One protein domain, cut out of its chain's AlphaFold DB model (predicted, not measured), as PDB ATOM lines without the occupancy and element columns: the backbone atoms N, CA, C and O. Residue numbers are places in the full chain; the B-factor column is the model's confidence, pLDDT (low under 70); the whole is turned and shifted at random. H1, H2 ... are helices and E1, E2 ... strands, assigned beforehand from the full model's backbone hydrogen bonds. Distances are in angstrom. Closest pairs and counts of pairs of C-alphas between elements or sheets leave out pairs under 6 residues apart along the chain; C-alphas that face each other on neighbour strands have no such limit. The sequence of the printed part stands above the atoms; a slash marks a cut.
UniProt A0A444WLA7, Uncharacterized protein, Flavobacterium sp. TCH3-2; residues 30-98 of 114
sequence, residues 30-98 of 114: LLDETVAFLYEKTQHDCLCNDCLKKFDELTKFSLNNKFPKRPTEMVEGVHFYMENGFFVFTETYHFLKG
ATOM      1  N   LEU A  30     209.837 209.085 204.909       93.00
ATOM      2  CA  LEU A  30     209.088 209.413 203.692       93.00
ATOM      3  C   LEU A  30     207.931 208.430 203.534       93.00
ATOM      4  O   LEU A  30     208.049 207.276 203.940       93.00
ATOM      5  N   LEU A  31     206.842 208.870 202.906       95.44
ATOM      6  CA  LEU A  31     205.776 207.969 202.470       95.44
ATOM      7  C   LEU A  31     206.246 207.014 201.368       95.44
ATOM      8  O   LEU A  31     207.060 207.386 200.518       95.44
ATOM      9  N   ASP A  32     205.645 205.824 201.322       95.31
ATOM     10  CA  ASP A  32     205.890 204.832 200.271       95.31
ATOM     11  C   ASP A  32     205.578 205.402 198.879       95.31
ATOM     12  O   ASP A  32     206.305 205.146 197.919       95.31
ATOM     13  N   GLU A  33     204.555 206.253 198.756       94.50
ATOM     14  CA  GLU A  33     204.224 206.935 197.504       94.50
ATOM     15  C   GLU A  33     205.305 207.941 197.087       94.50
ATOM     16  O   GLU A  33     205.605 208.071 195.898       94.50
ATOM     17  N   THR A  34     205.924 208.633 198.052       95.31
ATOM     18  CA  THR A  34     207.045 209.550 197.793       95.31
ATOM     19  C   THR A  34     208.253 208.766 197.302       95.31
ATOM     20  O   THR A  34     208.897 209.152 196.326       95.31
ATOM     21  N   VAL A  35     208.539 207.635 197.949       94.31
ATOM     22  CA  VAL A  35     209.605 206.716 197.553       94.31
ATOM     23  C   VAL A  35     209.354 206.204 196.129       94.31
ATOM     24  O   VAL A  35     210.221 206.362 195.269       94.31
ATOM     25  N   ALA A  36     208.158 205.692 195.837       94.75
ATOM     26  CA  ALA A  36     207.784 205.222 194.504       94.75
ATOM     27  C   ALA A  36     207.912 206.327 193.443       94.75
ATOM     28  O   ALA A  36     208.469 206.099 192.371       94.75
ATOM     29  N   PHE A  37     207.469 207.552 193.744       94.62
ATOM     30  CA  PHE A  37     207.648 208.697 192.852       94.62
ATOM     31  C   PHE A  37     209.127 208.939 192.525       94.62
ATOM     32  O   PHE A  37     209.484 209.020 191.346       94.62
ATOM     33  N   LEU A  38     209.986 209.020 193.545       93.62
ATOM     34  CA  LEU A  38     211.413 209.288 193.369       93.62
ATOM     35  C   LEU A  38     212.095 208.196 192.535       93.62
ATOM     36  O   LEU A  38     212.803 208.527 191.586       93.62
ATOM     37  N   TYR A  39     211.835 206.918 192.824       91.69
ATOM     38  CA  TYR A  39     212.467 205.799 192.116       91.69
ATOM     39  C   TYR A  39     211.917 205.568 190.703       91.69
ATOM     40  O   TYR A  39     212.682 205.264 189.791       91.69
ATOM     41  N   GLU A  40     210.604 205.691 190.496       92.12
ATOM     42  CA  GLU A  40     209.972 205.287 189.233       92.12
ATOM     43  C   GLU A  40     209.775 206.435 188.242       92.12
ATOM     44  O   GLU A  40     209.672 206.206 187.032       92.12
ATOM     45  N   LYS A  41     209.618 207.668 188.736       92.00
ATOM     46  CA  LYS A  41     209.205 208.813 187.908       92.00
ATOM     47  C   LYS A  41     210.299 209.848 187.728       92.00
ATOM     48  O   LYS A  41     210.195 210.645 186.793       92.00
ATOM     49  N   THR A  42     211.316 209.860 188.585       92.25
ATOM     50  CA  THR A  42     212.381 210.867 188.539       92.25
ATOM     51  C   THR A  42     213.715 210.289 188.075       92.25
ATOM     52  O   THR A  42     213.911 209.079 188.030       92.25
ATOM     53  N   GLN A  43     214.628 211.178 187.686       91.56
ATOM     54  CA  GLN A  43     216.025 210.865 187.361       91.56
ATOM     55  C   GLN A  43     216.991 211.558 188.332       91.56
ATOM     56  O   GLN A  43     218.121 211.892 187.972       91.56
ATOM     57  N   HIS A  44     216.526 211.822 189.555       89.62
ATOM     58  CA  HIS A  44     217.364 212.380 190.605       89.62
ATOM     59  C   HIS A  44     218.406 211.351 191.060       89.62
ATOM     60  O   HIS A  44     218.073 210.191 191.286       89.62
ATOM     61  N   ASP A  45     219.657 211.794 191.211       87.25
ATOM     62  CA  ASP A  45     220.697 210.995 191.867       87.25
ATOM     63  C   ASP A  45     220.604 211.255 193.385       87.25
ATOM     64  O   ASP A  45     219.659 210.836 194.051       87.25
ATOM     65  N   CYS A  46     221.528 212.027 193.960       88.50
ATOM     66  CA  CYS A  46     221.457 212.401 195.368       88.50
ATOM     67  C   CYS A  46     220.542 213.605 195.607       88.50
ATOM     68  O   CYS A  46     220.593 214.610 194.890       88.50
ATOM     69  N   LEU A  47     219.732 213.510 196.662       90.44
ATOM     70  CA  LEU A  47     218.867 214.571 197.167       90.44
ATOM     71  C   LEU A  47     219.226 214.878 198.619       90.44
ATOM     72  O   LEU A  47     219.480 213.973 199.413       90.44
ATOM     73  N   CYS A  48     219.240 216.161 198.976       90.81
ATOM     74  CA  CYS A  48     219.393 216.555 200.371       90.81
ATOM     75  C   CYS A  48     218.097 216.303 201.158       90.81
ATOM     76  O   CYS A  48     217.005 216.281 200.585       90.81
ATOM     77  N   ASN A  49     218.213 216.206 202.482       90.75
ATOM     78  CA  ASN A  49     217.075 216.002 203.381       90.75
ATOM     79  C   ASN A  49     215.962 217.043 203.190       90.75
ATOM     80  O   ASN A  49     214.787 216.696 203.250       90.75
ATOM     81  N   ASP A  50     216.327 218.300 202.923       92.00
ATOM     82  CA  ASP A  50     215.362 219.376 202.684       92.00
ATOM     83  C   ASP A  50     214.528 219.101 201.418       92.00
ATOM     84  O   ASP A  50     213.313 219.273 201.423       92.00
ATOM     85  N   CYS A  51     215.160 218.615 200.341       93.25
ATOM     86  CA  CYS A  51     214.451 218.255 199.110       93.25
ATOM     87  C   CYS A  51     213.616 216.985 199.283       93.25
ATOM     88  O   CYS A  51     212.503 216.936 198.780       93.25
ATOM     89  N   LEU A  52     214.116 215.986 200.018       93.31
ATOM     90  CA  LEU A  52     213.347 214.775 200.320       93.31
ATOM     91  C   LEU A  52     212.058 215.111 201.081       93.31
ATOM     92  O   LEU A  52     210.980 214.701 200.663       93.31
ATOM     93  N   LYS A  53     212.154 215.932 202.135       93.94
ATOM     94  CA  LYS A  53     210.983 216.415 202.883       93.94
ATOM     95  C   LYS A  53     210.034 217.223 202.005       93.94
ATOM     96  O   LYS A  53     208.828 217.030 202.074       93.94
ATOM     97  N   LYS A  54     210.573 218.080 201.137       94.94
ATOM     98  CA  LYS A  54     209.769 218.858 200.190       94.94
ATOM     99  C   LYS A  54     208.994 217.967 199.216       94.94
ATOM    100  O   LYS A  54     207.817 218.214 198.973       94.94
ATOM    101  N   PHE A  55     209.624 216.933 198.657       95.69
ATOM    102  CA  PHE A  55     208.919 215.977 197.801       95.69
ATOM    103  C   PHE A  55     207.858 215.204 198.576       95.69
ATOM    104  O   PHE A  55     206.772 214.994 198.050       95.69
ATOM    105  N   ASP A  56     208.127 214.856 199.832       96.31
ATOM    106  CA  ASP A  56     207.137 214.217 200.693       96.31
ATOM    107  C   ASP A  56     205.911 215.105 200.950       96.31
ATOM    108  O   ASP A  56     204.770 214.655 200.855       96.31
ATOM    109  N   GLU A  57     206.130 216.397 201.192       95.44
ATOM    110  CA  GLU A  57     205.063 217.394 201.301       95.44
ATOM    111  C   GLU A  57     204.266 217.531 199.994       95.44
ATOM    112  O   GLU A  57     203.035 217.581 200.029       95.44
ATOM    113  N   LEU A  58     204.936 217.525 198.836       95.69
ATOM    114  CA  LEU A  58     204.275 217.536 197.526       95.69
ATOM    115  C   LEU A  58     203.434 216.274 197.293       95.69
ATOM    116  O   LEU A  58     202.300 216.376 196.817       95.69
ATOM    117  N   THR A  59     203.938 215.099 197.675       95.81
ATOM    118  CA  THR A  59     203.183 213.842 197.613       95.81
ATOM    119  C   THR A  59     201.939 213.921 198.490       95.81
ATOM    120  O   THR A  59     200.831 213.717 197.986       95.81
ATOM    121  N   LYS A  60     202.081 214.308 199.766       95.69
ATOM    122  CA  LYS A  60     200.957 214.518 200.701       95.69
ATOM    123  C   LYS A  60     199.925 215.492 200.139       95.69
ATOM    124  O   LYS A  60     198.718 215.264 200.252       95.69
ATOM    125  N   PHE A  61     200.391 216.567 199.507       94.62
ATOM    126  CA  PHE A  61     199.520 217.524 198.842       94.62
ATOM    127  C   PHE A  61     198.757 216.871 197.684       94.62
ATOM    128  O   PHE A  61     197.544 217.045 197.590       94.62
ATOM    129  N   SER A  62     199.420 216.072 196.846       94.44
ATOM    130  CA  SER A  62     198.801 215.398 195.696       94.44
ATOM    131  C   SER A  62     197.766 214.330 196.059       94.44
ATOM    132  O   SER A  62     196.817 214.118 195.308       94.44
ATOM    133  N   LEU A  63     197.900 213.687 197.223       92.50
ATOM    134  CA  LEU A  63     196.921 212.705 197.699       92.50
ATOM    135  C   LEU A  63     195.570 213.359 198.024       92.50
ATOM    136  O   LEU A  63     194.518 212.753 197.836       92.50
ATOM    137  N   ASN A  64     195.600 214.617 198.467       92.50
ATOM    138  CA  ASN A  64     194.413 215.377 198.858       92.50
ATOM    139  C   ASN A  64     193.920 216.344 197.769       92.50
ATOM    140  O   ASN A  64     192.779 216.799 197.821       92.50
ATOM    141  N   ASN A  65     194.754 216.656 196.772       93.50
ATOM    142  CA  ASN A  65     194.468 217.661 195.749       93.50
ATOM    143  C   ASN A  65     194.620 217.077 194.347       93.50
ATOM    144  O   ASN A  65     195.599 216.411 194.025       93.50
ATOM    145  N   LYS A  66     193.656 217.369 193.473       92.62
ATOM    146  CA  LYS A  66     193.680 216.914 192.078       92.62
ATOM    147  C   LYS A  66     194.297 217.972 191.174       92.62
ATOM    148  O   LYS A  66     194.210 219.165 191.444       92.62
ATOM    149  N   PHE A  67     194.857 217.521 190.056       94.69
ATOM    150  CA  PHE A  67     195.340 218.418 189.013       94.69
ATOM    151  C   PHE A  67     194.209 219.328 188.490       94.69
ATOM    152  O   PHE A  67     193.179 218.793 188.056       94.69
ATOM    153  N   PRO A  68     194.392 220.664 188.484       94.38
ATOM    154  CA  PRO A  68     193.398 221.591 187.956       94.38
ATOM    155  C   PRO A  68     193.290 221.427 186.436       94.38
ATOM    156  O   PRO A  68     194.248 221.650 185.691       94.38
ATOM    157  N   LYS A  69     192.113 221.021 185.957       94.00
ATOM    158  CA  LYS A  69     191.836 220.823 184.525       94.00
ATOM    159  C   LYS A  69     191.414 222.118 183.847       94.00
ATOM    160  O   LYS A  69     191.520 222.226 182.627       94.00
ATOM    161  N   ARG A  70     190.909 223.081 184.620       94.31
ATOM    162  CA  ARG A  70     190.436 224.378 184.129       94.31
ATOM    163  C   ARG A  70     191.264 225.514 184.730       94.31
ATOM    164  O   ARG A  70     191.636 225.425 185.896       94.31
ATOM    165  N   PRO A  71     191.491 226.619 183.997       91.12
ATOM    166  CA  PRO A  71     192.169 227.796 184.545       91.12
ATOM    167  C   PRO A  71     191.514 228.345 185.817       91.12
ATOM    168  O   PRO A  71     192.214 228.773 186.723       91.12
ATOM    169  N   THR A  72     190.186 228.258 185.926       94.19
ATOM    170  CA  THR A  72     189.421 228.692 187.108       94.19
ATOM    171  C   THR A  72     189.696 227.869 188.369       94.19
ATOM    172  O   THR A  72     189.336 228.295 189.457       94.19
ATOM    173  N   GLU A  73     190.281 226.677 188.229       95.25
ATOM    174  CA  GLU A  73     190.679 225.809 189.347       95.25
ATOM    175  C   GLU A  73     192.134 226.074 189.774       95.25
ATOM    176  O   GLU A  73     192.591 225.558 190.793       95.25
ATOM    177  N   MET A  74     192.886 226.856 188.989       95.81
ATOM    178  CA  MET A  74     194.256 227.224 189.324       95.81
ATOM    179  C   MET A  74     194.263 228.355 190.352       95.81
ATOM    180  O   MET A  74     193.414 229.239 190.344       95.81
ATOM    181  N   VAL A  75     195.257 228.325 191.235       96.19
ATOM    182  CA  VAL A  75     195.362 229.217 192.389       96.19
ATOM    183  C   VAL A  75     196.759 229.806 192.356       96.19
ATOM    184  O   VAL A  75     197.739 229.057 192.288       96.19
ATOM    185  N   GLU A  76     196.842 231.132 192.360       96.75
ATOM    186  CA  GLU A  76     198.115 231.845 192.409       96.75
ATOM    187  C   GLU A  76     198.841 231.557 193.736       96.75
ATOM    188  O   GLU A  76     198.215 231.384 194.779       96.75
ATOM    189  N   GLY A  77     200.163 231.417 193.693       95.31
ATOM    190  CA  GLY A  77     201.004 230.977 194.807       95.31
ATOM    191  C   GLY A  77     201.045 229.457 195.008       95.31
ATOM    192  O   GLY A  77     202.025 228.949 195.544       95.31
ATOM    193  N   VAL A  78     200.037 228.716 194.533       95.62
ATOM    194  CA  VAL A  78     200.003 227.244 194.624       95.62
ATOM    195  C   VAL A  78     200.369 226.608 193.297       95.62
ATOM    196  O   VAL A  78     201.304 225.821 193.237       95.62
ATOM    197  N   HIS A  79     199.637 226.937 192.235       96.56
ATOM    198  CA  HIS A  79     199.779 226.329 190.911       96.56
ATOM    199  C   HIS A  79     200.673 227.164 189.984       96.56
ATOM    200  O   HIS A  79     201.388 226.630 189.139       96.56
ATOM    201  N   PHE A  80     200.645 228.482 190.137       97.00
ATOM    202  CA  PHE A  80     201.463 229.405 189.361       97.00
ATOM    203  C   PHE A  80     201.712 230.684 190.158       97.00
ATOM    204  O   PHE A  80     201.042 230.929 191.154       97.00
ATOM    205  N   TYR A  81     202.631 231.517 189.696       97.06
ATOM    206  CA  TYR A  81     202.739 232.920 190.088       97.06
ATOM    207  C   TYR A  81     202.991 233.780 188.851       97.06
ATOM    208  O   TYR A  81     203.439 233.270 187.819       97.06
ATOM    209  N   MET A  82     202.680 235.072 188.934       97.00
ATOM    210  CA  MET A  82     202.964 236.014 187.854       97.00
ATOM    211  C   MET A  82     204.386 236.572 187.976       97.00
ATOM    212  O   MET A  82     204.768 237.117 189.008       97.00
ATOM    213  N   GLU A  83     205.169 236.475 186.902       96.69
ATOM    214  CA  GLU A  83     206.517 237.051 186.804       96.69
ATOM    215  C   GLU A  83     206.635 237.775 185.458       96.69
ATOM    216  O   GLU A  83     206.447 237.169 184.406       96.69
ATOM    217  N   ASN A  84     206.904 239.083 185.471       95.81
ATOM    218  CA  ASN A  84     207.031 239.907 184.256       95.81
ATOM    219  C   ASN A  84     205.831 239.811 183.287       95.81
ATOM    220  O   ASN A  84     206.001 239.875 182.073       95.81
ATOM    221  N   GLY A  85     204.614 239.634 183.813       94.88
ATOM    222  CA  GLY A  85     203.397 239.476 183.006       94.88
ATOM    223  C   GLY A  85     203.179 238.068 182.438       94.88
ATOM    224  O   GLY A  85     202.196 237.850 181.731       94.88
ATOM    225  N   PHE A  86     204.042 237.106 182.767       94.88
ATOM    226  CA  PHE A  86     203.915 235.708 182.363       94.88
ATOM    227  C   PHE A  86     203.485 234.816 183.529       94.88
ATOM    228  O   PHE A  86     203.874 235.033 184.676       94.88
ATOM    229  N   PHE A  87     202.723 233.768 183.211       94.31
ATOM    230  CA  PHE A  87     202.399 232.696 184.148       94.31
ATOM    231  C   PHE A  87     203.607 231.777 184.326       94.31
ATOM    232  O   PHE A  87     204.040 231.121 183.376       94.31
ATOM    233  N   VAL A  88     204.112 231.680 185.553       95.94
ATOM    234  CA  VAL A  88     205.183 230.752 185.914       95.94
ATOM    235  C   VAL A  88     204.606 229.642 186.779       95.94
ATOM    236  O   VAL A  88     204.219 229.867 187.923       95.94
ATOM    237  N   PHE A  89     204.528 228.431 186.224       96.50
ATOM    238  CA  PHE A  89     204.023 227.262 186.946       96.50
ATOM    239  C   PHE A  89     204.987 226.816 188.042       96.50
ATOM    240  O   PHE A  89     206.195 226.760 187.828       96.50
ATOM    241  N   THR A  90     204.438 226.474 189.203       96.44
ATOM    242  CA  THR A  90     205.196 226.010 190.369       96.44
ATOM    243  C   THR A  90     205.533 224.520 190.274       96.44
ATOM    244  O   THR A  90     204.991 223.776 189.446       96.44
ATOM    245  N   GLU A  91     206.383 224.047 191.185       95.75
ATOM    246  CA  GLU A  91     206.650 222.614 191.361       95.75
ATOM    247  C   GLU A  91     205.371 221.836 191.668       95.75
ATOM    248  O   GLU A  91     205.162 220.773 191.094       95.75
ATOM    249  N   THR A  92     204.470 222.386 192.492       96.81
ATOM    250  CA  THR A  92     203.179 221.767 192.824       96.81
ATOM    251  C   THR A  92     202.351 221.491 191.578       96.81
ATOM    252  O   THR A  92     201.811 220.398 191.422       96.81
ATOM    253  N   TYR A  93     202.281 222.443 190.643       96.62
ATOM    254  CA  TYR A  93     201.568 222.229 189.387       96.62
ATOM    255  C   TYR A  93     202.196 221.111 188.553       96.62
ATOM    256  O   TYR A  93     201.489 220.242 188.034       96.62
ATOM    257  N   HIS A  94     203.525 221.103 188.434       95.12
ATOM    258  CA  HIS A  94     204.238 220.062 187.699       95.12
ATOM    259  C   HIS A  94     204.128 218.685 188.363       95.12
ATOM    260  O   HIS A  94     204.013 217.690 187.649       95.12
ATOM    261  N   PHE A  95     204.098 218.632 189.692       96.19
ATOM    262  CA  PHE A  95     203.902 217.414 190.466       96.19
ATOM    263  C   PHE A  95     202.489 216.858 190.272       96.19
ATOM    264  O   PHE A  95     202.332 215.715 189.845       96.19
ATOM    265  N   LEU A  96     201.455 217.688 190.462       96.12
ATOM    266  CA  LEU A  96     200.055 217.304 190.248       96.12
ATOM    267  C   LEU A  96     199.779 216.846 188.812       96.12
ATOM    268  O   LEU A  96     198.937 215.980 188.588       96.12
ATOM    269  N   LYS A  97     200.490 217.405 187.824       94.75
ATOM    270  CA  LYS A  97     200.388 216.985 186.418       94.75
ATOM    271  C   LYS A  97     200.747 215.506 186.227       94.75
ATOM    272  O   LYS A  97     200.299 214.900 185.252       94.75
ATOM    273  N   GLY A  98     201.573 214.939 187.110       92.94
ATOM    274  CA  GLY A  98     201.888 213.510 187.159       92.94
ATOM    275  C   GLY A  98     202.756 212.986 186.009       92.94
ATOM    276  O   GLY A  98     202.981 211.782 185.916       92.94
TER     277      GLY A  98
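Overview. This is residues 30 to 98 of the 114 residues of an uncharacterized protein of Flavobacterium sp. TCH3-2 (UniProt A0A444WLA7). A two-stranded hairpin, E1 and E2, lies at one end of the domain and helix H1 at the other, with the short helix H3 and the long helix H2 between them. H2 crosses H1 and packs on H3 with its residues 58 to 62, and the long stretch of residues 65 to 79 runs from the end of H2 across to the hairpin. The printed part has 69 residues with three named helices and two named strands, in the order H1, H2, E1, E2, H3; the sheet is E1 - E2, antiparallel, and the class is mostly helix. The whole is only just compact, close to loose, with a radius of gyration of the C-alphas of 13.2 A, and the C-alphas span 35 by 25 by 17 A.

Arrangement. E1, residues 80 to 83, and E2, residues 86 to 89, form a hairpin and are antiparallel at 145 degrees. C-alphas 81 and 88 face each other at 5.3 A. N 81 and O 88 are within hydrogen-bond range at 2.9 A, and so are N 88 and O 81 at 2.8 A. H3, residues 91 to 96, follows E2 after a tight link. The closest C-alphas of E1 and H3 are those of Phe 80 and Tyr 93, 7.2 A apart. H2, residues 49 to 64, touches H3 with its residues 58 to 62 alone; their closest C-alphas are those of Ser 62 and Leu 96, 5.9 A apart. The two helices run the same way at a steep tilt of 40 degrees. H1, residues 32 to 41, touches H2, and the closest C-alphas are those of Thr 34 and Asp 56, 5.5 A apart. H2 touches H1 with residues 55 to 59 alone, and the lines of H1 and H2 are about perpendicular, at 76 degrees. H1 is apart from H3, E1 and E2, and H2 is apart from E2. In H1 and H3 every O i to N i+4 pair is within hydrogen-bond range; in H2 it is 11 of 12.

Along the chain. E1 begins at C-alpha 80 at (201.463, 229.405, 189.361), and E2 ends at C-alpha 89 at (204.023, 227.262, 186.946). H2 has 16 residues and measures 23.1 A from first to last C-alpha, while H1 has 10 residues and measures 13.4 A, beginning at C-alpha 32 at (205.890, 204.832, 200.271). H3 has 6 residues and ends at C-alpha 96 at (200.055, 217.304, 190.248).

Size, cuts and confidence. The two C-alphas farthest apart are those of Asp 32 and Gly 85, at 38.8 A. The printed part has no cut. The link from H2 to E1 is long, with 15 residues; that from H1 to H2 is short. The mean pLDDT of the printed part is 94.3, and no printed residue is under 70.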